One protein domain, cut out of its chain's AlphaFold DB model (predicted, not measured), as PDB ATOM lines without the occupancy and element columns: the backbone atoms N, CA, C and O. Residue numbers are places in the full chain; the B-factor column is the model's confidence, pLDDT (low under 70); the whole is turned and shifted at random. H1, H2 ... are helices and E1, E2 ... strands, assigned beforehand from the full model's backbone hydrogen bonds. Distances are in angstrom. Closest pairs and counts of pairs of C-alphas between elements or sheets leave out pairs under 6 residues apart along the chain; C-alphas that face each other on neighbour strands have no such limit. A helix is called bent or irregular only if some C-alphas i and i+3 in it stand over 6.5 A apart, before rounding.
ATOM      1  N   SER A 400      10.069  24.286 -23.314       93.75
ATOM      2  CA  SER A 400      10.416  25.629 -22.817       93.75
ATOM      3  C   SER A 400      11.421  26.358 -23.723       93.75
ATOM      4  O   SER A 400      11.154  27.446 -24.225       93.75
ATOM      5  N   VAL A 401      12.564  25.730 -24.009       92.38
ATOM      6  CA  VAL A 401      13.644  26.320 -24.816       92.38
ATOM      7  C   VAL A 401      13.244  26.453 -26.288       92.38
ATOM      8  O   VAL A 401      13.633  27.415 -26.949       92.38
ATOM      9  N   LEU A 402      12.435  25.528 -26.811       91.94
ATOM     10  CA  LEU A 402      11.865  25.636 -28.159       91.94
ATOM     11  C   LEU A 402      10.781  26.729 -28.253       91.94
ATOM     12  O   LEU A 402      10.634  27.339 -29.310       91.94
ATOM     13  N   GLU A 403      10.064  27.011 -27.165       93.00
ATOM     14  CA  GLU A 403       9.118  28.127 -27.053       93.00
ATOM     15  C   GLU A 403       9.851  29.474 -27.032       93.00
ATOM     16  O   GLU A 403       9.572  30.331 -27.868       93.00
ATOM     17  N   MET A 404      10.863  29.632 -26.167       90.94
ATOM     18  CA  MET A 404      11.691  30.847 -26.104       90.94
ATOM     19  C   MET A 404      12.354  31.166 -27.454       90.94
ATOM     20  O   MET A 404      12.371  32.319 -27.882       90.94
ATOM     21  N   ARG A 405      12.848  30.145 -28.173       92.06
ATOM     22  CA  ARG A 405      13.401  30.313 -29.530       92.06
ATOM     23  C   ARG A 405      12.352  30.793 -30.530       92.06
ATOM     24  O   ARG A 405      12.624  31.734 -31.268       92.06
ATOM     25  N   ARG A 406      11.145  30.216 -30.517       91.12
ATOM     26  CA  ARG A 406      10.058  30.639 -31.415       91.12
ATOM     27  C   ARG A 406       9.573  32.055 -31.103       91.12
ATOM     28  O   ARG A 406       9.324  32.817 -32.030       91.12
ATOM     29  N   ARG A 407       9.492  32.428 -29.820       89.25
ATOM     30  CA  ARG A 407       9.161  33.792 -29.372       89.25
ATOM     31  C   ARG A 407      10.174  34.806 -29.911       89.25
ATOM     32  O   ARG A 407       9.773  35.817 -30.479       89.25
ATOM     33  N   LEU A 408      11.472  34.498 -29.812       88.62
ATOM     34  CA  LEU A 408      12.536  35.310 -30.410       88.62
ATOM     35  C   LEU A 408      12.391  35.415 -31.935       88.62
ATOM     36  O   LEU A 408      12.431  36.520 -32.463       88.62
ATOM     37  N   GLU A 409      12.174  34.297 -32.637       87.56
ATOM     38  CA  GLU A 409      11.987  34.258 -34.099       87.56
ATOM     39  C   GLU A 409      10.759  35.059 -34.575       87.56
ATOM     40  O   GLU A 409      10.815  35.694 -35.627       87.56
ATOM     41  N   GLN A 410       9.673  35.082 -33.796       87.94
ATOM     42  CA  GLN A 410       8.455  35.851 -34.083       87.94
ATOM     43  C   GLN A 410       8.606  37.360 -33.834       87.94
ATOM     44  O   GLN A 410       7.905  38.156 -34.460       87.94
ATOM     45  N   GLN A 411       9.498  37.767 -32.928       83.69
ATOM     46  CA  GLN A 411       9.718  39.173 -32.569       83.69
ATOM     47  C   GLN A 411      10.693  39.910 -33.502       83.69
ATOM     48  O   GLN A 411      10.756  41.141 -33.438       83.69
ATOM     49  N   VAL A 412      11.444  39.194 -34.351       85.31
ATOM     50  CA  VAL A 412      12.475  39.777 -35.228       85.31
ATOM     51  C   VAL A 412      11.871  40.752 -36.236       85.31
ATOM     52  O   VAL A 412      10.953  40.406 -36.981       85.31
ATOM     53  N   ASP A 413      12.459  41.941 -36.339       85.62
ATOM     54  CA  ASP A 413      12.247  42.820 -37.487       85.62
ATOM     55  C   ASP A 413      13.324  42.578 -38.571       85.62
ATOM     56  O   ASP A 413      14.523  42.747 -38.301       85.62
ATOM     57  N   PRO A 414      12.951  42.175 -39.804       83.44
ATOM     58  CA  PRO A 414      13.905  42.035 -40.901       83.44
ATOM     59  C   PRO A 414      14.565  43.362 -41.301       83.44
ATOM     60  O   PRO A 414      15.722  43.331 -41.724       83.44
ATOM     61  N   GLU A 415      13.896  44.508 -41.142       83.25
ATOM     62  CA  GLU A 415      14.446  45.807 -41.548       83.25
ATOM     63  C   GLU A 415      15.511  46.305 -40.567       83.25
ATOM     64  O   GLU A 415      16.639  46.581 -40.975       83.25
ATOM     65  N   ALA A 416      15.244  46.276 -39.262       81.38
ATOM     66  CA  ALA A 416      16.251  46.483 -38.226       81.38
ATOM     67  C   ALA A 416      17.463  45.542 -38.389       81.38
ATOM     68  O   ALA A 416      18.619  45.942 -38.213       81.38
ATOM     69  N   ARG A 417      17.229  44.285 -38.792       85.19
ATOM     70  CA  ARG A 417      18.306  43.325 -39.080       85.19
ATOM     71  C   ARG A 417      19.085  43.663 -40.359       85.19
ATOM     72  O   ARG A 417      20.270  43.335 -40.442       85.19
ATOM     73  N   ARG A 418      18.452  44.304 -41.347       84.88
ATOM     74  CA  ARG A 418      19.101  44.848 -42.553       84.88
ATOM     75  C   ARG A 418      19.985  46.044 -42.192       84.88
ATOM     76  O   ARG A 418      21.149  46.048 -42.584       84.88
ATOM     77  N   VAL A 419      19.474  46.970 -41.376       85.12
ATOM     78  CA  VAL A 419      20.192  48.148 -40.851       85.12
ATOM     79  C   VAL A 419      21.500  47.749 -40.167       85.12
ATOM     80  O   VAL A 419      22.570  48.129 -40.638       85.12
ATOM     81  N   LEU A 420      21.461  46.898 -39.134       85.94
ATOM     82  CA  LEU A 420      22.673  46.498 -38.395       85.94
ATOM     83  C   LEU A 420      23.745  45.820 -39.268       85.94
ATOM     84  O   LEU A 420      24.916  45.803 -38.897       85.94
ATOM     85  N   ARG A 421      23.357  45.263 -40.421       87.69
ATOM     86  CA  ARG A 421      24.260  44.608 -41.380       87.69
ATOM     87  C   ARG A 421      24.873  45.557 -42.404       87.69
ATOM     88  O   ARG A 421      25.932  45.231 -42.939       87.69
ATOM     89  N   THR A 422      24.234  46.690 -42.694       89.12
ATOM     90  CA  THR A 422      24.786  47.740 -43.566       89.12
ATOM     91  C   THR A 422      25.516  48.833 -42.782       89.12
ATOM     92  O   THR A 422      26.371  49.510 -43.356       89.12
ATOM     93  N   CYS A 423      25.244  48.969 -41.479       88.69
ATOM     94  CA  CYS A 423      25.945  49.880 -40.578       88.69
ATOM     95  C   CYS A 423      27.465  49.630 -40.536       88.69
ATOM     96  O   CYS A 423      27.938  48.559 -40.146       88.69
ATOM     97  N   LYS A 424      28.242  50.666 -40.859       89.56
ATOM     98  CA  LYS A 424      29.695  50.719 -40.649       89.56
ATOM     99  C   LYS A 424      29.991  51.360 -39.299       89.56
ATOM    100  O   LYS A 424      29.444  52.417 -38.999       89.56
ATOM    101  N   PHE A 425      30.873  50.760 -38.506       92.81
ATOM    102  CA  PHE A 425      31.362  51.379 -37.274       92.81
ATOM    103  C   PHE A 425      32.194  52.632 -37.593       92.81
ATOM    104  O   PHE A 425      32.948  52.622 -38.566       92.81
ATOM    105  N   ILE A 426      32.045  53.691 -36.791       90.25
ATOM    106  CA  ILE A 426      32.866  54.912 -36.876       90.25
ATOM    107  C   ILE A 426      33.748  55.034 -35.631       90.25
ATOM    108  O   ILE A 426      34.941  55.294 -35.742       90.25
ATOM    109  N   GLY A 427      33.165  54.856 -34.442       87.75
ATOM    110  CA  GLY A 427      33.887  54.992 -33.180       87.75
ATOM    111  C   GLY A 427      32.989  54.854 -31.951       87.75
ATOM    112  O   GLY A 427      31.774  55.028 -32.015       87.75
ATOM    113  N   SER A 428      33.591  54.551 -30.805       85.81
ATOM    114  CA  SER A 428      32.928  54.584 -29.495       85.81
ATOM    115  C   SER A 428      32.982  55.989 -28.891       85.81
ATOM    116  O   SER A 428      34.075  56.551 -28.800       85.81
ATOM    117  N   VAL A 429      31.856  56.506 -28.398       84.00
ATOM    118  CA  VAL A 429      31.826  57.740 -27.594       84.00
ATOM    119  C   VAL A 429      32.157  57.373 -26.142       84.00
ATOM    120  O   VAL A 429      33.258  57.645 -25.662       84.00
ATOM    121  N   ASN A 430      31.254  56.617 -25.510       81.12
ATOM    122  CA  ASN A 430      31.332  56.127 -24.127       81.12
ATOM    123  C   ASN A 430      31.257  54.587 -24.108       81.12
ATOM    124  O   ASN A 430      30.994  53.975 -25.146       81.12
ATOM    125  N   ARG A 431      31.422  53.939 -22.943       77.25
ATOM    126  CA  ARG A 431      31.221  52.477 -22.830       77.25
ATOM    127  C   ARG A 431      29.792  52.060 -23.189       77.25
ATOM    128  O   ARG A 431      29.599  51.018 -23.811       77.25
ATOM    129  N   SER A 432      28.813  52.901 -22.867       80.44
ATOM    130  CA  SER A 432      27.403  52.716 -23.215       80.44
ATOM    131  C   SER A 432      27.000  53.123 -24.641       80.44
ATOM    132  O   SER A 432      25.922  52.710 -25.065       80.44
ATOM    133  N   CYS A 433      27.809  53.877 -25.406       86.31
ATOM    134  CA  CYS A 433      27.368  54.512 -26.665       86.31
ATOM    135  C   CYS A 433      28.429  54.529 -27.785       86.31
ATOM    136  O   CYS A 433      29.550  55.000 -27.580       86.31
ATOM    137  N   CYS A 434      28.052  54.137 -29.008       89.44
ATOM    138  CA  CYS A 434      28.893  54.230 -30.212       89.44
ATOM    139  C   CYS A 434      28.209  54.949 -31.389       89.44
ATOM    140  O   CYS A 434      26.989  55.080 -31.439       89.44
ATOM    141  N   LEU A 435      29.017  55.414 -32.343       91.31
ATOM    142  CA  LEU A 435      28.595  56.032 -33.598       91.31
ATOM    143  C   LEU A 435      28.796  55.063 -34.765       91.31
ATOM    144  O   LEU A 435      29.871  54.471 -34.919       91.31
ATOM    145  N   VAL A 436      27.775  54.944 -35.614       91.31
ATOM    146  CA  VAL A 436      27.799  54.117 -36.826       91.31
ATOM    147  C   VAL A 436      27.167  54.854 -38.011       91.31
ATOM    148  O   VAL A 436      26.236  55.641 -37.849       91.31
ATOM    149  N   GLN A 437      27.662  54.597 -39.220       90.75
ATOM    150  CA  GLN A 437      27.109  55.131 -40.465       90.75
ATOM    151  C   GLN A 437      26.209  54.084 -41.124       90.75
ATOM    152  O   GLN A 437      26.691  53.004 -41.474       90.75
ATOM    153  N   GLN A 438      24.946  54.420 -41.386       90.69
ATOM    154  CA  GLN A 438      24.095  53.666 -42.307       90.69
ATOM    155  C   GLN A 438      23.894  54.494 -43.577       90.69
ATOM    156  O   GLN A 438      23.124  55.445 -43.581       90.69
ATOM    157  N   GLU A 439      24.563  54.119 -44.671       88.38
ATOM    158  CA  GLU A 439      24.440  54.784 -45.980       88.38
ATOM    159  C   GLU A 439      24.690  56.307 -45.907       88.38
ATOM    160  O   GLU A 439      25.848  56.732 -45.952       88.38
ATOM    161  N   THR A 440      23.635  57.122 -45.771       88.88
ATOM    162  CA  THR A 440      23.721  58.588 -45.618       88.88
ATOM    163  C   THR A 440      23.355  59.111 -44.226       88.88
ATOM    164  O   THR A 440      23.593  60.287 -43.958       88.88
ATOM    165  N   ASP A 441      22.816  58.276 -43.335       89.19
ATOM    166  CA  ASP A 441      22.447  58.636 -41.965       89.19
ATOM    167  C   ASP A 441      23.601  58.332 -40.982       89.19
ATOM    168  O   ASP A 441      24.234  57.270 -41.032       89.19
ATOM    169  N   LEU A 442      23.858  59.263 -40.059       89.94
ATOM    170  CA  LEU A 442      24.718  59.063 -38.890       89.94
ATOM    171  C   LEU A 442      23.852  58.650 -37.696       89.94
ATOM    172  O   LEU A 442      22.943  59.386 -37.297       89.94
ATOM    173  N   LEU A 443      24.158  57.494 -37.113       88.62
ATOM    174  CA  LEU A 443      23.396  56.876 -36.034       88.62
ATOM    175  C   LEU A 443      24.230  56.807 -34.746       88.62
ATOM    176  O   LEU A 443      25.395  56.410 -34.767       88.62
ATOM    177  N   LEU A 444      23.606  57.159 -33.624       89.56
ATOM    178  CA  LEU A 444      24.088  56.923 -32.268       89.56
ATOM    179  C   LEU A 444      23.406  55.665 -31.726       89.56
ATOM    180  O   LEU A 444      22.178  55.615 -31.636       89.56
ATOM    181  N   ILE A 445      24.198  54.666 -31.347       87.44
ATOM    182  CA  ILE A 445      23.713  53.397 -30.808       87.44
ATOM    183  C   ILE A 445      24.075  53.265 -29.329       87.44
ATOM    184  O   ILE A 445      25.248  53.327 -28.959       87.44
ATOM    185  N   ARG A 446      23.065  53.008 -28.489       87.62
ATOM    186  CA  ARG A 446      23.228  52.563 -27.101       87.62
ATOM    187  C   ARG A 446      23.572  51.074 -27.081       87.62
ATOM    188  O   ARG A 446      22.750  50.218 -27.408       87.62
ATOM    189  N   LEU A 447      24.794  50.762 -26.665       86.56
ATOM    190  CA  LEU A 447      25.338  49.407 -26.606       86.56
ATOM    191  C   LEU A 447      24.670  48.548 -25.527       86.56
ATOM    192  O   LEU A 447      24.549  47.344 -25.727       86.56
ATOM    193  N   GLN A 448      24.204  49.128 -24.419       86.75
ATOM    194  CA  GLN A 448      23.624  48.369 -23.302       86.75
ATOM    195  C   GLN A 448      22.375  47.541 -23.689       86.75
ATOM    196  O   GLN A 448      22.446  46.314 -23.580       86.75
ATOM    197  N   PRO A 449      21.264  48.119 -24.204       86.31
ATOM    198  CA  PRO A 449      20.099  47.328 -24.618       86.31
ATOM    199  C   PRO A 449      20.430  46.370 -25.773       86.31
ATOM    200  O   PRO A 449      19.976  45.226 -25.786       86.31
ATOM    201  N   LEU A 450      21.284  46.800 -26.709       87.94
ATOM    202  CA  LEU A 450      21.660  46.014 -27.884       87.94
ATOM    203  C   LEU A 450      22.505  44.777 -27.517       87.94
ATOM    204  O   LEU A 450      22.287  43.691 -28.056       87.94
ATOM    205  N   THR A 451      23.436  44.917 -26.566       88.75
ATOM    206  CA  THR A 451      24.243  43.801 -26.047       88.75
ATOM    207  C   THR A 451      23.451  42.908 -25.099       88.75
ATOM    208  O   THR A 451      23.577  41.692 -25.221       88.75
ATOM    209  N   ARG A 452      22.563  43.449 -24.249       90.00
ATOM    210  CA  ARG A 452      21.615  42.637 -23.459       90.00
ATOM    211  C   ARG A 452      20.776  41.736 -24.373       90.00
ATOM    212  O   ARG A 452      20.759  40.521 -24.189       90.00
ATOM    213  N   ALA A 453      20.140  42.300 -25.402       88.75
ATOM    214  CA  ALA A 453      19.352  41.528 -26.366       88.75
ATOM    215  C   ALA A 453      20.195  40.456 -27.085       88.75
ATOM    216  O   ALA A 453      19.752  39.318 -27.244       88.75
ATOM    217  N   PHE A 454      21.434  40.789 -27.463       90.50
ATOM    218  CA  PHE A 454      22.364  39.841 -28.075       90.50
ATOM    219  C   PHE A 454      22.738  38.687 -27.142       90.50
ATOM    220  O   PHE A 454      22.619  37.530 -27.541       90.50
ATOM    221  N   PHE A 455      23.146  38.966 -25.903       90.75
ATOM    222  CA  PHE A 455      23.538  37.920 -24.960       90.75
ATOM    223  C   PHE A 455      22.352  37.046 -24.533       90.75
ATOM    224  O   PHE A 455      22.542  35.841 -24.389       90.75
ATOM    225  N   TYR A 456      21.132  37.591 -24.451       92.00
ATOM    226  CA  TYR A 456      19.908  36.800 -24.250       92.00
ATOM    227  C   TYR A 456      19.652  35.817 -25.404       92.00
ATOM    228  O   TYR A 456      19.404  34.629 -25.201       92.00
ATOM    229  N   GLN A 457      19.782  36.278 -26.650       91.25
ATOM    230  CA  GLN A 457      19.671  35.396 -27.817       91.25
ATOM    231  C   GLN A 457      20.808  34.366 -27.854       91.25
ATOM    232  O   GLN A 457      20.593  33.210 -28.223       91.25
ATOM    233  N   LEU A 458      22.013  34.749 -27.434       90.38
ATOM    234  CA  LEU A 458      23.194  33.889 -27.416       90.38
ATOM    235  C   LEU A 458      23.133  32.805 -26.324       90.38
ATOM    236  O   LEU A 458      23.622  31.694 -26.561       90.38
ATOM    237  N   THR A 459      22.508  33.079 -25.171       90.25
ATOM    238  CA  THR A 459      22.207  32.067 -24.144       90.25
ATOM    239  C   THR A 459      21.123  31.112 -24.637       90.25
ATOM    240  O   THR A 459      21.377  29.913 -24.750       90.25
ATOM    241  N   VAL A 460      19.966  31.620 -25.077       91.50
ATOM    242  CA  VAL A 460      18.842  30.788 -25.554       91.50
ATOM    243  C   VAL A 460      19.218  29.914 -26.767       91.50
ATOM    244  O   VAL A 460      18.790  28.758 -26.854       91.50
ATOM    245  N   THR A 461      20.055  30.396 -27.695       89.00
ATOM    246  CA  THR A 461      20.506  29.611 -28.867       89.00
ATOM    247  C   THR A 461      21.599  28.584 -28.548       89.00
ATOM    248  O   THR A 461      21.578  27.491 -29.121       89.00
ATOM    249  N   ASN A 462      22.518  28.874 -27.619       89.69
ATOM    250  CA  ASN A 462      23.585  27.945 -27.208       89.69
ATOM    251  C   ASN A 462      23.283  27.171 -25.908       89.69
ATOM    252  O   ASN A 462      24.185  26.520 -25.395       89.69
ATOM    253  N   PHE A 463      22.040  27.192 -25.412       91.31
ATOM    254  CA  PHE A 463      21.576  26.435 -24.238       91.31
ATOM    255  C   PHE A 463      22.117  24.991 -24.209       91.31
ATOM    256  O   PHE A 463      22.055  24.283 -25.222       91.31
ATOM    257  N   ALA A 464      22.648  24.559 -23.059       89.25
ATOM    258  CA  ALA A 464      23.328  23.273 -22.840       89.25
ATOM    259  C   ALA A 464      24.491  22.973 -23.821       89.25
ATOM    260  O   ALA A 464      24.813  21.815 -24.097       89.25
ATOM    261  N   ASN A 465      25.081  24.023 -24.408       89.88
ATOM    262  CA  ASN A 465      26.168  23.990 -25.395       89.88
ATOM    263  C   ASN A 465      27.136  25.188 -25.235       89.88
ATOM    264  O   ASN A 465      27.779  25.603 -26.206       89.88
ATOM    265  N   HIS A 466      27.221  25.774 -24.040       86.94
ATOM    266  CA  HIS A 466      28.191  26.827 -23.737       86.94
ATOM    267  C   HIS A 466      29.602  26.241 -23.559       86.94
ATOM    268  O   HIS A 466      29.773  25.042 -23.345       86.94
ATOM    269  N   GLY A 467      30.626  27.087 -23.687       85.12
ATOM    270  CA  GLY A 467      31.950  26.771 -23.145       85.12
ATOM    271  C   GLY A 467      32.023  27.169 -21.670       85.12
ATOM    272  O   GLY A 467      31.237  28.006 -21.236       85.12
ATOM    273  N   GLU A 468      32.990  26.633 -20.931       86.56
ATOM    274  CA  GLU A 468      33.280  27.008 -19.538       86.56
ATOM    275  C   GLU A 468      34.516  27.929 -19.504       86.56
ATOM    276  O   GLU A 468      35.591  27.554 -19.978       86.56
ATOM    277  N   LEU A 469      34.365  29.144 -18.972       87.31
ATOM    278  CA  LEU A 469      35.462  30.001 -18.523       87.31
ATOM    279  C   LEU A 469      35.749  29.642 -17.062       87.31
ATOM    280  O   LEU A 469      34.996  30.031 -16.170       87.31
ATOM    281  N   VAL A 470      36.825  28.895 -16.828       87.62
ATOM    282  CA  VAL A 470      37.277  28.525 -15.478       87.62
ATOM    283  C   VAL A 470      38.068  29.685 -14.869       87.62
ATOM    284  O   VAL A 470      38.969  30.222 -15.517       87.62
ATOM    285  N   PHE A 471      37.757  30.066 -13.630       86.00
ATOM    286  CA  PHE A 471      38.527  31.068 -12.889       86.00
ATOM    287  C   PHE A 471      39.867  30.490 -12.412       86.00
ATOM    288  O   PHE A 471      39.948  29.329 -12.015       86.00
ATOM    289  N   SER A 472      40.930  31.304 -12.422       84.25
ATOM    290  CA  SER A 472      42.254  30.891 -11.931       84.25
ATOM    291  C   SER A 472      42.291  30.676 -10.416       84.25
ATOM    292  O   SER A 472      43.056  29.849  -9.930       84.25
ATOM    293  N   GLU A 473      41.457  31.416  -9.687       85.19
ATOM    294  CA  GLU A 473      41.237  31.308  -8.245       85.19
ATOM    295  C   GLU A 473      39.713  31.182  -8.035       85.19
ATOM    296  O   GLU A 473      38.972  32.010  -8.574       85.19
ATOM    297  N   PRO A 474      39.213  30.137  -7.347       85.81
ATOM    298  CA  PRO A 474      37.778  29.911  -7.188       85.81
ATOM    299  C   PRO A 474      37.182  30.899  -6.179       85.81
ATOM    300  O   PRO A 474      37.731  31.101  -5.095       85.81
ATOM    301  N   VAL A 475      36.053  31.524  -6.522       88.94
ATOM    302  CA  VAL A 475      35.558  32.699  -5.786       88.94
ATOM    303  C   VAL A 475      34.433  32.313  -4.810       88.94
ATOM    304  O   VAL A 475      33.413  31.784  -5.258       88.94
ATOM    305  N   PRO A 476      34.557  32.555  -3.491       90.94
ATOM    306  CA  PRO A 476      33.527  32.190  -2.516       90.94
ATOM    307  C   PRO A 476      32.239  33.018  -2.685       90.94
ATOM    308  O   PRO A 476      32.252  34.248  -2.631       90.94
ATOM    309  N   LEU A 477      31.096  32.338  -2.841       89.81
ATOM    310  CA  LEU A 477      29.807  32.983  -3.144       89.81
ATOM    311  C   LEU A 477      29.301  33.904  -2.026       89.81
ATOM    312  O   LEU A 477      28.681  34.925  -2.310       89.81
ATOM    313  N   GLN A 478      29.569  33.560  -0.764       88.31
ATOM    314  CA  GLN A 478      29.144  34.363   0.388       88.31
ATOM    315  C   GLN A 478      29.836  35.734   0.403       88.31
ATOM    316  O   GLN A 478      29.189  36.749   0.633       88.31
ATOM    317  N   GLU A 479      31.133  35.780   0.090       89.69
ATOM    318  CA  GLU A 479      31.906  37.026   0.048       89.69
ATOM    319  C   GLU A 479      31.495  37.885  -1.159       89.69
ATOM    320  O   GLU A 479      31.335  39.096  -1.020       89.69
ATOM    321  N   LEU A 480      31.193  37.267  -2.312       89.12
ATOM    322  CA  LEU A 480      30.573  37.964  -3.448       89.12
ATOM    323  C   LEU A 480      29.202  38.562  -3.100       89.12
ATOM    324  O   LEU A 480      28.933  39.701  -3.469       89.12
ATOM    325  N   ALA A 481      28.342  37.842  -2.378       87.81
ATOM    326  CA  ALA A 481      27.030  38.360  -1.985       87.81
ATOM    327  C   ALA A 481      27.135  39.529  -0.982       87.81
ATOM    328  O   ALA A 481      26.395  40.504  -1.104       87.81
ATOM    329  N   LEU A 482      28.096  39.487  -0.051       88.62
ATOM    330  CA  LEU A 482      28.394  40.601   0.864       88.62
ATOM    331  C   LEU A 482      28.929  41.839   0.120       88.62
ATOM    332  O   LEU A 482      28.471  42.958   0.364       88.62
ATOM    333  N   LEU A 483      29.845  41.646  -0.838       87.75
ATOM    334  CA  LEU A 483      30.322  42.713  -1.729       87.75
ATOM    335  C   LEU A 483      29.181  43.306  -2.571       87.75
ATOM    336  O   LEU A 483      29.158  44.508  -2.829       87.75
ATOM    337  N   ALA A 484      28.200  42.494  -2.973       86.12
ATOM    338  CA  ALA A 484      27.038  42.976  -3.709       86.12
ATOM    339  C   ALA A 484      26.166  43.913  -2.860       86.12
ATOM    340  O   ALA A 484      25.712  44.934  -3.377       86.12
ATOM    341  N   SER A 485      25.952  43.612  -1.573       85.06
ATOM    342  CA  SER A 485      25.210  44.496  -0.661       85.06
ATOM    343  C   SER A 485      25.911  45.847  -0.485       85.06
ATOM    344  O   SER A 485      25.272  46.891  -0.641       85.06
ATOM    345  N   SER A 486      27.233  45.857  -0.262       83.44
ATOM    346  CA  SER A 486      27.989  47.111  -0.106       83.44
ATOM    347  C   SER A 486      28.030  47.950  -1.392       83.44
ATOM    348  O   SER A 486      27.930  49.175  -1.325       83.44
ATOM    349  N   MET A 487      28.075  47.311  -2.569       77.44
ATOM    350  CA  MET A 487      27.927  47.982  -3.870       77.44
ATOM    351  C   MET A 487      26.515  48.530  -4.118       77.44
ATOM    352  O   MET A 487      26.364  49.620  -4.666       77.44
ATOM    353  N   THR A 488      25.477  47.781  -3.737       70.25
ATOM    354  CA  THR A 488      24.070  48.121  -4.030       70.25
ATOM    355  C   THR A 488      23.519  49.198  -3.087       70.25
ATOM    356  O   THR A 488      22.474  49.779  -3.372       70.25
ATOM    357  N   ARG A 489      24.228  49.506  -1.987       65.31
ATOM    358  CA  ARG A 489      23.808  50.460  -0.942       65.31
ATOM    359  C   ARG A 489      22.414  50.150  -0.384       65.31
ATOM    360  O   ARG A 489      21.619  51.060  -0.147       65.31
ATOM    361  N   SER A 490      22.102  48.870  -0.200       63.34
ATOM    362  CA  SER A 490      20.875  48.475   0.480       63.34
ATOM    363  C   SER A 490      20.940  48.877   1.958       63.34
ATOM    364  O   SER A 490      21.989  48.788   2.589       63.34
ATOM    365  N   ASN A 491      19.813  49.324   2.518       63.03
ATOM    366  CA  ASN A 491      19.709  49.757   3.919       63.03
ATOM    367  C   ASN A 491      19.602  48.566   4.900       63.03
ATOM    368  O   ASN A 491      18.930  48.674   5.923       63.03
ATOM    369  N   ASP A 492      20.196  47.422   4.554       68.25
ATOM    370  CA  ASP A 492      20.187  46.222   5.392       68.25
ATOM    371  C   ASP A 492      21.148  46.395   6.572       68.25
ATOM    372  O   ASP A 492      22.192  47.040   6.441       68.25
ATOM    373  N   THR A 493      20.868  45.749   7.703       81.56
ATOM    374  CA  THR A 493      21.906  45.539   8.720       81.56
ATOM    375  C   THR A 493      22.921  44.490   8.251       81.56
ATOM    376  O   THR A 493      22.590  43.587   7.478       81.56
ATOM    377  N   ASP A 494      24.154  44.544   8.770       78.38
ATOM    378  CA  ASP A 494      25.209  43.570   8.438       78.38
ATOM    379  C   ASP A 494      24.760  42.113   8.673       78.38
ATOM    380  O   ASP A 494      25.111  41.209   7.915       78.38
ATOM    381  N   MET A 495      23.919  41.888   9.689       80.88
ATOM    382  CA  MET A 495      23.342  40.579  10.010       80.88
ATOM    383  C   MET A 495      22.349  40.091   8.947       80.88
ATOM    384  O   MET A 495      22.356  38.911   8.598       80.88
ATOM    385  N   GLU A 496      21.514  40.978   8.402       85.06
ATOM    386  CA  GLU A 496      20.571  40.653   7.323       85.06
ATOM    387  C   GLU A 496      21.301  40.438   5.992       85.06
ATOM    388  O   GLU A 496      20.973  39.508   5.251       85.06
ATOM    389  N   ALA A 497      22.341  41.232   5.715       84.19
ATOM    390  CA  ALA A 497      23.223  41.027   4.570       84.19
ATOM    391  C   ALA A 497      23.947  39.668   4.650       84.19
ATOM    392  O   ALA A 497      23.965  38.922   3.669       84.19
ATOM    393  N   GLN A 498      24.468  39.300   5.826       86.62
ATOM    394  CA  GLN A 498      25.111  38.006   6.071       86.62
ATOM    395  C   GLN A 498      24.128  36.827   5.970       86.62
ATOM    396  O   GLN A 498      24.467  35.796   5.381       86.62
ATOM    397  N   ALA A 499      22.906  36.973   6.493       88.94
ATOM    398  CA  ALA A 499      21.853  35.964   6.371       88.94
ATOM    399  C   ALA A 499      21.433  35.756   4.905       88.94
ATOM    400  O   ALA A 499      21.355  34.617   4.440       88.94
ATOM    401  N   ARG A 500      21.251  36.842   4.142       87.88
ATOM    402  CA  ARG A 500      20.946  36.780   2.706       87.88
ATOM    403  C   ARG A 500      22.093  36.154   1.907       87.88
ATOM    404  O   ARG A 500      21.843  35.326   1.037       87.88
ATOM    405  N   ALA A 501      23.347  36.485   2.225       89.06
ATOM    406  CA  ALA A 501      24.525  35.875   1.603       89.06
ATOM    407  C   ALA A 501      24.598  34.353   1.836       89.06
ATOM    408  O   ALA A 501      24.956  33.606   0.922       89.06
ATOM    409  N   ALA A 502      24.209  33.880   3.026       90.06
ATOM    410  CA  ALA A 502      24.094  32.452   3.318       90.06
ATOM    411  C   ALA A 502      22.958  31.785   2.515       90.06
ATOM    412  O   ALA A 502      23.205  30.782   1.847       90.06
ATOM    413  N   GLN A 503      21.758  32.379   2.493       90.38
ATOM    414  CA  GLN A 503      20.599  31.881   1.729       90.38
ATOM    415  C   GLN A 503      20.866  31.801   0.215       90.38
ATOM    416  O   GLN A 503      20.461  30.841  -0.442       90.38
ATOM    417  N   ILE A 504      21.577  32.787  -0.346       90.56
ATOM    418  CA  ILE A 504      22.015  32.789  -1.750       90.56
ATOM    419  C   ILE A 504      22.973  31.619  -2.009       90.56
ATOM    420  O   ILE A 504      22.788  30.884  -2.978       90.56
ATOM    421  N   ALA A 505      23.970  31.409  -1.143       90.81
ATOM    422  CA  ALA A 505      24.921  30.308  -1.291       90.81
ATOM    423  C   ALA A 505      24.247  28.925  -1.176       90.81
ATOM    424  O   ALA A 505      24.565  28.032  -1.959       90.81
ATOM    425  N   GLU A 506      23.291  28.763  -0.257       90.94
ATOM    426  CA  GLU A 506      22.500  27.535  -0.100       90.94
ATOM    427  C   GLU A 506      21.647  27.258  -1.350       90.94
ATOM    428  O   GLU A 506      21.771  26.193  -1.963       90.94
ATOM    429  N   THR A 507      20.870  28.249  -1.801       91.62
ATOM    430  CA  THR A 507      19.988  28.149  -2.979       91.62
ATOM    431  C   THR A 507      20.776  27.827  -4.252       91.62
ATOM    432  O   THR A 507      20.394  26.953  -5.033       91.62
ATOM    433  N   LEU A 508      21.921  28.486  -4.454       91.38
ATOM    434  CA  LEU A 508      22.792  28.217  -5.596       91.38
ATOM    435  C   LEU A 508      23.498  26.855  -5.493       91.38
ATOM    436  O   LEU A 508      23.751  26.245  -6.531       91.38
ATOM    437  N   SER A 509      23.762  26.337  -4.287       92.19
ATOM    438  CA  SER A 509      24.304  24.979  -4.116       92.19
ATOM    439  C   SER A 509      23.287  23.891  -4.491       92.19
ATOM    440  O   SER A 509      23.649  22.929  -5.169       92.19
ATOM    441  N   LEU A 510      22.001  24.085  -4.160       93.25
ATOM    442  CA  LEU A 510      20.906  23.171  -4.511       93.25
ATOM    443  C   LEU A 510      20.720  23.035  -6.033       93.25
ATOM    444  O   LEU A 510      20.463  21.942  -6.539       93.25
ATOM    445  N   HIS A 511      20.874  24.136  -6.774       92.88
ATOM    446  CA  HIS A 511      20.670  24.171  -8.227       92.88
ATOM    447  C   HIS A 511      21.965  24.045  -9.054       92.88
ATOM    448  O   HIS A 511      21.895  23.957 -10.285       92.88
ATOM    449  N   ALA A 512      23.136  23.956  -8.410       92.62
ATOM    450  CA  ALA A 512      24.448  23.881  -9.061       92.62
ATOM    451  C   ALA A 512      24.565  22.827 -10.190       92.62
ATOM    452  O   ALA A 512      25.091  23.178 -11.251       92.62
ATOM    453  N   PRO A 513      24.042  21.584 -10.069       93.19
ATOM    454  CA  PRO A 513      24.144  20.597 -11.151       93.19
ATOM    455  C   PRO A 513      23.396  21.008 -12.430       93.19
ATOM    456  O   PRO A 513      23.858  20.730 -13.536       93.19
ATOM    457  N   MET A 514      22.258  21.697 -12.287       93.38
ATOM    458  CA  MET A 514      21.454  22.196 -13.410       93.38
ATOM    459  C   MET A 514      22.107  23.424 -14.055       93.38
ATOM    460  O   MET A 514      22.203  23.511 -15.281       93.38
ATOM    461  N   LEU A 515      22.631  24.334 -13.227       93.44
ATOM    462  CA  LEU A 515      23.377  25.512 -13.674       93.44
ATOM    463  C   LEU A 515      24.651  25.131 -14.455       93.44
ATOM    464  O   LEU A 515      24.987  25.794 -15.441       93.44
ATOM    465  N   TRP A 516      25.310  24.026 -14.094       93.00
ATOM    466  CA  TRP A 516      26.469  23.515 -14.829       93.00
ATOM    467  C   TRP A 516      26.082  22.826 -16.152       93.00
ATOM    468  O   TRP A 516      26.645  23.177 -17.190       93.00
ATOM    469  N   ASP A 517      25.088  21.923 -16.162       91.69
ATOM    470  CA  ASP A 517      24.685  21.181 -17.376       91.69
ATOM    471  C   ASP A 517      24.051  22.075 -18.461       91.69
ATOM    472  O   ASP A 517      24.277  21.873 -19.659       91.69
ATOM    473  N   TYR A 518      23.255  23.075 -18.066       92.69
ATOM    474  CA  TYR A 518      22.520  23.924 -19.013       92.69
ATOM    475  C   TYR A 518      23.212  25.251 -19.328       92.69
ATOM    476  O   TYR A 518      23.141  25.695 -20.477       92.69
ATOM    477  N   PHE A 519      23.904  25.864 -18.362       92.00
ATOM    478  CA  PHE A 519      24.483  27.208 -18.506       92.00
ATOM    479  C   PHE A 519      26.014  27.255 -18.391       92.00
ATOM    480  O   PHE A 519      26.599  28.310 -18.631       92.00
ATOM    481  N   SER A 520      26.675  26.138 -18.061       92.06
ATOM    482  CA  SER A 520      28.120  26.073 -17.772       92.06
ATOM    483  C   SER A 520      28.569  27.037 -16.664       92.06
ATOM    484  O   SER A 520      29.702  27.514 -16.658       92.06
ATOM    485  N   ILE A 521      27.679  27.307 -15.704       91.94
ATOM    486  CA  ILE A 521      28.007  27.986 -14.447       91.94
ATOM    487  C   ILE A 521      28.404  26.890 -13.457       91.94
ATOM    488  O   ILE A 521      27.556  26.107 -13.028       91.94
ATOM    489  N   ARG A 522      29.692  26.794 -13.126       91.12
ATOM    490  CA  ARG A 522      30.218  25.722 -12.277       91.12
ATOM    491  C   ARG A 522      30.375  26.209 -10.843       91.12
ATOM    492  O   ARG A 522      31.189  27.090 -10.567       91.12
ATOM    493  N   ILE A 523      29.600  25.610  -9.945       91.69
ATOM    494  CA  ILE A 523      29.577  25.894  -8.510       91.69
ATOM    495  C   ILE A 523      29.891  24.587  -7.780       91.69
ATOM    496  O   ILE A 523      29.248  23.573  -8.048       91.69
ATOM    497  N   GLU A 524      30.871  24.602  -6.879       88.31
ATOM    498  CA  GLU A 524      31.283  23.429  -6.098       88.31
ATOM    499  C   GLU A 524      31.448  23.812  -4.620       88.31
ATOM    500  O   GLU A 524      31.795  24.944  -4.280       88.31
ATOM    501  N   THR A 525      31.174  22.875  -3.714       87.25
ATOM    502  CA  THR A 525      31.459  23.033  -2.281       87.25
ATOM    503  C   THR A 525      32.911  22.656  -2.014       87.25
ATOM    504  O   THR A 525      33.292  21.499  -2.211       87.25
ATOM    505  N   GLY A 526      33.716  23.614  -1.555       80.94
ATOM    506  CA  GLY A 526      35.091  23.369  -1.131       80.94
ATOM    507  C   GLY A 526      35.167  22.483   0.117       80.94
ATOM    508  O   GLY A 526      34.186  22.310   0.840       80.94
ATOM    509  N   ILE A 527      36.363  21.953   0.394       73.06
ATOM    510  CA  ILE A 527      36.631  21.071   1.548       73.06
ATOM    511  C   ILE A 527      36.272  21.768   2.874       73.06
ATOM    512  O   ILE A 527      35.772  21.130   3.795       73.06
ATOM    513  N   ASP A 528      36.430  23.094   2.932       74.81
ATOM    514  CA  ASP A 528      36.116  23.945   4.089       74.81
ATOM    515  C   ASP A 528      34.606  24.230   4.269       74.81
ATOM    516  O   ASP A 528      34.225  25.141   5.002       74.81
ATOM    517  N   GLY A 529      33.728  23.534   3.535       77.62
ATOM    518  CA  GLY A 529      32.269  23.731   3.553       77.62
ATOM    519  C   GLY A 529      31.775  25.008   2.856       77.62
ATOM    520  O   GLY A 529      30.569  25.229   2.749       77.62
ATOM    521  N   ARG A 530      32.682  25.853   2.353       83.44
ATOM    522  CA  ARG A 530      32.358  27.087   1.620       83.44
ATOM    523  C   ARG A 530      31.921  26.780   0.184       83.44
ATOM    524  O   ARG A 530      32.595  26.035  -0.524       83.44
ATOM    525  N   VAL A 531      30.836  27.404  -0.274       87.12
ATOM    526  CA  VAL A 531      30.376  27.301  -1.671       87.12
ATOM    527  C   VAL A 531      31.193  28.247  -2.558       87.12
ATOM    528  O   VAL A 531      31.248  29.452  -2.293       87.12
ATOM    529  N   MET A 532      31.827  27.714  -3.603       89.31
ATOM    530  CA  MET A 532      32.749  28.432  -4.485       89.31
ATOM    531  C   MET A 532      32.294  28.399  -5.948       89.31
ATOM    532  O   MET A 532      31.801  27.389  -6.450       89.31
ATOM    533  N   LEU A 533      32.507  29.510  -6.651       89.38
ATOM    534  CA  LEU A 533      32.317  29.640  -8.090       89.38
ATOM    535  C   LEU A 533      33.623  29.288  -8.816       89.38
ATOM    536  O   LEU A 533      34.625  29.990  -8.684       89.38
ATOM    537  N   HIS A 534      33.595  28.214  -9.603       86.75
ATOM    538  CA  HIS A 534      34.736  27.735 -10.388       86.75
ATOM    539  C   HIS A 534      34.706  28.202 -11.844       86.75
ATOM    540  O   HIS A 534      35.765  28.313 -12.457       86.75
ATOM    541  N   GLY A 535      33.531  28.508 -12.401       85.81
ATOM    542  CA  GLY A 535      33.442  29.004 -13.772       85.81
ATOM    543  C   GLY A 535      32.076  29.537 -14.188       85.81
ATOM    544  O   GLY A 535      31.066  29.318 -13.520       85.81
ATOM    545  N   ILE A 536      32.075  30.246 -15.314       88.94
ATOM    546  CA  ILE A 536      30.916  30.876 -15.968       88.94
ATOM    547  C   ILE A 536      30.934  30.567 -17.478       88.94
ATOM    548  O   ILE A 536      31.970  30.141 -17.989       88.94
ATOM    549  N   PRO A 537      29.836  30.778 -18.231       85.69
ATOM    550  CA  PRO A 537      29.849  30.600 -19.683       85.69
ATOM    551  C   PRO A 537      30.965  31.394 -20.395       85.69
ATOM    552  O   PRO A 537      31.271  32.523 -20.024       85.69
ATOM    553  N   LEU A 538      31.566  30.801 -21.435       79.25
ATOM    554  CA  LEU A 538      32.775  31.291 -22.120       79.25
ATOM    555  C   LEU A 538      32.549  32.547 -22.984       79.25
ATOM    556  O   LEU A 538      32.591  32.502 -24.215       79.25
ATOM    557  N   TYR A 539      32.376  33.677 -22.307       77.69
ATOM    558  CA  TYR A 539      32.494  35.040 -22.824       77.69
ATOM    559  C   TYR A 539      33.369  35.856 -21.853       77.69
ATOM    560  O   TYR A 539      33.746  35.357 -20.794       77.69
ATOM    561  N   VAL A 540      33.724  37.095 -22.201       69.12
ATOM    562  CA  VAL A 540      34.522  37.979 -21.329       69.12
ATOM    563  C   VAL A 540      33.606  39.064 -20.751       69.12
ATOM    564  O   VAL A 540      33.207  39.951 -21.506       69.12
ATOM    565  N   PRO A 541      33.222  38.995 -19.461       72.12
ATOM    566  CA  PRO A 541      32.430  40.024 -18.791       72.12
ATOM    567  C   PRO A 541      33.314  41.080 -18.116       72.12
ATOM    568  O   PRO A 541      34.490  40.843 -17.831       72.12
ATOM    569  N   ASP A 542      32.700  42.197 -17.725       76.94
ATOM    570  CA  ASP A 542      33.268  43.068 -16.694       76.94
ATOM    571  C   ASP A 542      33.083  42.389 -15.322       76.94
ATOM    572  O   ASP A 542      31.987  42.383 -14.753       76.94
ATOM    573  N   LEU A 543      34.155  41.796 -14.788       82.56
ATOM    574  CA  LEU A 543      34.127  41.046 -13.520       82.56
ATOM    575  C   LEU A 543      33.677  41.894 -12.317       82.56
ATOM    576  O   LEU A 543      33.141  41.347 -11.358       82.56
ATOM    577  N   ASP A 544      33.790  43.221 -12.403       83.56
ATOM    578  CA  ASP A 544      33.284  44.183 -11.416       83.56
ATOM    579  C   ASP A 544      31.772  44.019 -11.138       83.56
ATOM    580  O   ASP A 544      31.301  44.368 -10.058       83.56
ATOM    581  N   ARG A 545      30.994  43.463 -12.086       84.38
ATOM    582  CA  ARG A 545      29.552  43.180 -11.920       84.38
ATOM    583  C   ARG A 545      29.246  41.768 -11.398       84.38
ATOM    584  O   ARG A 545      28.076  41.452 -11.179       84.38
ATOM    585  N   LEU A 546      30.256  40.924 -11.152       89.12
ATOM    586  CA  LEU A 546      30.081  39.549 -10.660       89.12
ATOM    587  C   LEU A 546      29.351  39.461  -9.297       89.12
ATOM    588  O   LEU A 546      28.475  38.601  -9.181       89.12
ATOM    589  N   PRO A 547      29.602  40.343  -8.301       90.19
ATOM    590  CA  PRO A 547      28.819  40.381  -7.060       90.19
ATOM    591  C   PRO A 547      27.315  40.560  -7.324       90.19
ATOM    592  O   PRO A 547      26.483  39.778  -6.862       90.19
ATOM    593  N   ILE A 548      26.969  41.556  -8.145       88.62
ATOM    594  CA  ILE A 548      25.583  41.903  -8.493       88.62
ATOM    595  C   ILE A 548      24.914  40.750  -9.259       88.62
ATOM    596  O   ILE A 548      23.750  40.441  -9.003       88.62
ATOM    597  N   PHE A 549      25.645  40.083 -10.160       91.31
ATOM    598  CA  PHE A 549      25.167  38.895 -10.873       91.31
ATOM    599  C   PHE A 549      24.819  37.743  -9.922       91.31
ATOM    600  O   PHE A 549      23.719  37.207 -10.023       91.31
ATOM    601  N   ILE A 550      25.700  37.389  -8.976       91.56
ATOM    602  CA  ILE A 550      25.448  36.294  -8.021       91.56
ATOM    603  C   ILE A 550      24.235  36.590  -7.134       91.56
ATOM    604  O   ILE A 550      23.369  35.727  -6.982       91.56
ATOM    605  N   THR A 551      24.108  37.815  -6.621       90.31
ATOM    606  CA  THR A 551      22.937  38.199  -5.821       90.31
ATOM    607  C   THR A 551      21.648  38.165  -6.642       90.31
ATOM    608  O   THR A 551      20.664  37.591  -6.183       90.31
ATOM    609  N   ARG A 552      21.650  38.677  -7.883       90.69
ATOM    610  CA  ARG A 552      20.491  38.575  -8.793       90.69
ATOM    611  C   ARG A 552      20.144  37.130  -9.153       90.69
ATOM    612  O   ARG A 552      18.965  36.814  -9.252       90.69
ATOM    613  N   LEU A 553      21.133  36.255  -9.337       92.19
ATOM    614  CA  LEU A 553      20.915  34.838  -9.639       92.19
ATOM    615  C   LEU A 553      20.293  34.094  -8.445       92.19
ATOM    616  O   LEU A 553      19.449  33.228  -8.646       92.19
ATOM    617  N   GLY A 554      20.672  34.453  -7.215       88.94
ATOM    618  CA  GLY A 554      20.090  33.885  -5.998       88.94
ATOM    619  C   GLY A 554      18.668  34.371  -5.692       88.94
ATOM    620  O   GLY A 554      17.838  33.562  -5.287       88.94
ATOM    621  N   THR A 555      18.368  35.663  -5.885       89.31
ATOM    622  CA  THR A 555      17.081  36.264  -5.465       89.31
ATOM    623  C   THR A 555      16.071  36.501  -6.592       89.31
ATOM    624  O   THR A 555      14.882  36.625  -6.318       89.31
ATOM    625  N   GLY A 556      16.517  36.581  -7.849       86.31
ATOM    626  CA  GLY A 556      15.688  36.941  -9.008       86.31
ATOM    627  C   GLY A 556      15.218  35.767  -9.874       86.31
ATOM    628  O   GLY A 556      14.535  35.986 -10.875       86.31
ATOM    629  N   VAL A 557      15.577  34.526  -9.538       92.69
ATOM    630  CA  VAL A 557      15.170  33.328 -10.292       92.69
ATOM    631  C   VAL A 557      14.013  32.627  -9.585       92.69
ATOM    632  O   VAL A 557      14.124  32.232  -8.428       92.69
ATOM    633  N   GLN A 558      12.906  32.423 -10.302       92.31
ATOM    634  CA  GLN A 558      11.802  31.595  -9.831       92.31
ATOM    635  C   GLN A 558      12.062  30.126 -10.195       92.31
ATOM    636  O   GLN A 558      11.793  29.691 -11.311       92.31
ATOM    637  N   TRP A 559      12.578  29.346  -9.246       91.12
ATOM    638  CA  TRP A 559      12.969  27.944  -9.462       91.12
ATOM    639  C   TRP A 559      11.790  26.951  -9.573       91.12
ATOM    640  O   TRP A 559      12.013  25.766  -9.805       91.12
ATOM    641  N   SER A 560      10.541  27.401  -9.391       92.19
ATOM    642  CA  SER A 560       9.351  26.532  -9.334       92.19
ATOM    643  C   SER A 560       8.806  26.089 -10.696       92.19
ATOM    644  O   SER A 560       8.060  25.116 -10.763       92.19
ATOM    645  N   GLU A 561       9.113  26.816 -11.771       94.12
ATOM    646  CA  GLU A 561       8.562  26.593 -13.111       94.12
ATOM    647  C   GLU A 561       9.684  26.612 -14.157       94.12
ATOM    648  O   GLU A 561      10.508  27.520 -14.190       94.12
ATOM    649  N   GLU A 562       9.705  25.615 -15.048       93.31
ATOM    650  CA  GLU A 562      10.778  25.422 -16.036       93.31
ATOM    651  C   GLU A 562      10.970  26.636 -16.966       93.31
ATOM    652  O   GLU A 562      12.098  27.057 -17.224       93.31
ATOM    653  N   ALA A 563       9.873  27.206 -17.474       92.31
ATOM    654  CA  ALA A 563       9.919  28.280 -18.465       92.31
ATOM    655  C   ALA A 563      10.444  29.597 -17.872       92.31
ATOM    656  O   ALA A 563      11.409  30.159 -18.392       92.31
ATOM    657  N   THR A 564       9.854  30.055 -16.766       93.56
ATOM    658  CA  THR A 564      10.256  31.289 -16.075       93.56
ATOM    659  C   THR A 564      11.618  31.148 -15.393       93.56
ATOM    660  O   THR A 564      12.410  32.087 -15.439       93.56
ATOM    661  N   CYS A 565      11.980  29.966 -14.877       94.31
ATOM    662  CA  CYS A 565      13.339  29.700 -14.396       94.31
ATOM    663  C   CYS A 565      14.388  29.932 -15.497       94.31
ATOM    664  O   CYS A 565      15.374  30.638 -15.269       94.31
ATOM    665  N   PHE A 566      14.204  29.355 -16.692       94.69
ATOM    666  CA  PHE A 566      15.178  29.513 -17.775       94.69
ATOM    667  C   PHE A 566      15.174  30.924 -18.373       94.69
ATOM    668  O   PHE A 566      16.251  31.435 -18.685       94.69
ATOM    669  N   GLU A 567      14.011  31.567 -18.503       93.19
ATOM    670  CA  GLU A 567      13.898  32.949 -18.985       93.19
ATOM    671  C   GLU A 567      14.594  33.930 -18.022       93.19
ATOM    672  O   GLU A 567      15.423  34.732 -18.462       93.19
ATOM    673  N   ASN A 568      14.391  33.789 -16.704       94.12
ATOM    674  CA  ASN A 568      15.073  34.604 -15.693       94.12
ATOM    675  C   ASN A 568      16.594  34.380 -15.711       94.12
ATOM    676  O   ASN A 568      17.341  35.358 -15.769       94.12
ATOM    677  N   VAL A 569      17.082  33.131 -15.727       94.19
ATOM    678  CA  VAL A 569      18.534  32.851 -15.781       94.19
ATOM    679  C   VAL A 569      19.160  33.389 -17.073       94.19
ATOM    680  O   VAL A 569      20.220  34.016 -17.022       94.19
ATOM    681  N   CYS A 570      18.500  33.233 -18.228       93.06
ATOM    682  CA  CYS A 570      18.976  33.808 -19.491       93.06
ATOM    683  C   CYS A 570      19.016  35.345 -19.448       93.06
ATOM    684  O   CYS A 570      19.963  35.935 -19.968       93.06
ATOM    685  N   SER A 571      18.024  35.989 -18.823       92.56
ATOM    686  CA  SER A 571      17.926  37.450 -18.671       92.56
ATOM    687  C   SER A 571      18.982  38.011 -17.705       92.56
ATOM    688  O   SER A 571      19.628  39.014 -18.006       92.56
ATOM    689  N   ILE A 572      19.244  37.327 -16.585       92.69
ATOM    690  CA  ILE A 572      20.269  37.705 -15.596       92.69
ATOM    691  C   ILE A 572      21.686  37.519 -16.166       92.69
ATOM    692  O   ILE A 572      22.542  38.383 -15.973       92.69
ATOM    693  N   LEU A 573      21.930  36.446 -16.929       91.69
ATOM    694  CA  LEU A 573      23.173  36.280 -17.695       91.69
ATOM    695  C   LEU A 573      23.334  37.386 -18.747       91.69
ATOM    696  O   LEU A 573      24.421  37.944 -18.887       91.69
ATOM    697  N   ALA A 574      22.264  37.730 -19.468       91.31
ATOM    698  CA  ALA A 574      22.292  38.794 -20.464       91.31
ATOM    699  C   ALA A 574      22.651  40.162 -19.862       91.31
ATOM    700  O   ALA A 574      23.453  40.880 -20.452       91.31
ATOM    701  N   ASP A 575      22.123  40.492 -18.679       89.31
ATOM    702  CA  ASP A 575      22.473  41.714 -17.936       89.31
ATOM    703  C   ASP A 575      23.919  41.729 -17.423       89.31
ATOM    704  O   ASP A 575      24.547  42.786 -17.379       89.31
ATOM    705  N   PHE A 576      24.472  40.573 -17.045       89.81
ATOM    706  CA  PHE A 576      25.862  40.477 -16.596       89.81
ATOM    707  C   PHE A 576      26.857  40.726 -17.739       89.81
ATOM    708  O   PHE A 576      27.805  41.496 -17.570       89.81
ATOM    709  N   TYR A 577      26.614  40.139 -18.918       87.81
ATOM    710  CA  TYR A 577      27.459  40.337 -20.102       87.81
ATOM    711  C   TYR A 577      27.170  41.639 -20.874       87.81
ATOM    712  O   TYR A 577      28.004  42.057 -21.677       87.81
ATOM    713  N   ALA A 578      26.029  42.302 -20.651       87.25
ATOM    714  CA  ALA A 578      25.707  43.573 -21.301       87.25
ATOM    715  C   ALA A 578      26.736  44.665 -20.964       87.25
ATOM    716  O   ALA A 578      27.081  44.879 -19.796       87.25
ATOM    717  N   LEU A 579      27.186  45.400 -21.985       81.62
ATOM    718  CA  LEU A 579      28.081  46.543 -21.806       81.62
ATOM    719  C   LEU A 579      27.332  47.669 -21.094       81.62
ATOM    720  O   LEU A 579      26.368  48.214 -21.625       81.62
ATOM    721  N   SER A 580      27.789  48.005 -19.895       73.19
ATOM    722  CA  SER A 580      27.226  49.056 -19.046       73.19
ATOM    723  C   SER A 580      28.337  50.018 -18.631       73.19
ATOM    724  O   SER A 580      29.512  49.644 -18.629       73.19
ATOM    725  N   ASP A 581      27.982  51.251 -18.275       68.88
ATOM    726  CA  ASP A 581      28.954  52.213 -17.749       68.88
ATOM    727  C   ASP A 581      29.551  51.727 -16.405       68.88
ATOM    728  O   ASP A 581      28.920  50.935 -15.692       68.88
ATOM    729  N   PRO A 582      30.799  52.115 -16.073       64.06
ATOM    730  CA  PRO A 582      31.509  51.568 -14.920       64.06
ATOM    731  C   PRO A 582      30.845  51.973 -13.599       64.06
ATOM    732  O   PRO A 582      30.431  53.117 -13.424       64.06
ATOM    733  N   LEU A 583      30.852  51.065 -12.616       60.09
ATOM    734  CA  LEU A 583      30.333  51.326 -11.262       60.09
ATOM    735  C   LEU A 583      31.096  52.444 -10.518       60.09
ATOM    736  O   LEU A 583      30.625  52.938  -9.498       60.09
ATOM    737  N   ASN A 584      32.266  52.850 -11.023       56.78
ATOM    738  CA  ASN A 584      33.015  54.012 -10.558       56.78
ATOM    739  C   ASN A 584      33.474  54.864 -11.766       56.78
ATOM    740  O   ASN A 584      34.386  54.437 -12.488       56.78
TER     741      ASN A 584
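What this domain is: This is residues 400 to 584 of the 670 residues of the protein "DNA_mis_repair domain-containing protein" of Fasciola gigantica (UniProt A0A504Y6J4). Two unequal lobes are joined by H3: in the larger, H5 covers one face of the sheet E4 E6 E5, with H4, H6 and H7 packed beyond, and in the smaller, the three-stranded sheet E1 E2 E3 has H2 at its margin. H1 packs on H3 and H7 at the larger lobe, and an open gap lies between H2 and H3. The printed part has 185 residues, with seven named helices and six named strands in the order H1 H2 E1 E2 E3 H3 E4 H4 H5 E5 E6 H6 H7; both sheets are antiparallel and the class is mixed. The whole is compact, with a radius of gyration of the C-alphas of 18.4 A, yet elongated, spanning 61 by 39 by 32 A.

Where its parts are: Look first at E4, residues 468 to 476, which starts at C-alpha 468 (33.280, 27.008, -19.538) and bends by 90 degrees at residue 472. Its sheet also holds E6, 531 to 537, and E5, 522 to 525. H4 is 477 to 488; H5, 494 to 519, is 31.5 A long, irregular with C-alphas 510 and 513 7.8 A apart, and has a kink of 63 degrees near residue 513. H6, 543 to 555, is irregular too, with C-alphas 544 and 547 7.3 A apart. H7, 562 to 577, is 22.7 A long and ends at C-alpha 577 (27.459, 40.337, -20.102). Find H1, 400 to 411, from C-alpha 400 (10.416, 25.629, -22.817), then H2, 414 to 422, E1, 424 to 430, E2, 433 to 438, E3, 441 to 446, and H3, 447 to 462, 21.5 A long.

How they stand to each other: Start at E6, the inner strand, with E4 and E5 as its antiparallel neighbours: between E4 and E6, N 471 and O 534 are within hydrogen-bond range at 2.9 A, and between E5 and E6, N 524 and O 532 are within hydrogen-bond range at 3.0 A. E4, H4 H5, E5 make a split strand-helix-strand unit, two strands running the same way with E6 between them, and its crossover is right-handed. H5 has a height over the sheet of 9.1 A, while H4 only grazes the sheet. H6 touches H4 about perpendicular at 78 degrees, C-alphas Ala 484 and Pro 547 being closest at 4.6 A. H6 and H7 form a helical hairpin, closest at C-alphas Phe 549 and Phe 576, 6.0 A. H7 touches H3 at a steep tilt of 45 degrees, closest at C-alphas Phe 455 and Ala 574, 4.7 A. H1 touches H7, closest at C-alphas Ser 400 and Ala 563, 5.1 A, and touches H3 with residues 457 to 461 of H3 alone, closest at C-alphas Arg 405 and Val 460, 6.8 A. E1 E2 E3 are a meander, each strand the antiparallel neighbour of the one before; N 435 and O 427 are 2.8 A apart, N 436 and O 443 2.9 A. H2 only grazes this sheet and is apart from H3. Every O i to N i+4 pair is within hydrogen-bond range in H1, H3, H4 and H7, against 4 of 5 in H2, 20 of 22 in H5 and 7 of 9 in H6.

The domain as a whole: The two C-alphas farthest apart, Thr 440 and Asp 528, are 61.8 A apart. Residues 410 to 418, of which 414 to 418 belong to H2, stand free. The printed part has no cut, and no link is long. Mean pLDDT of the printed part is 86.9; look for values under 70 at residues 489 to 492, 540 and 581 to 584.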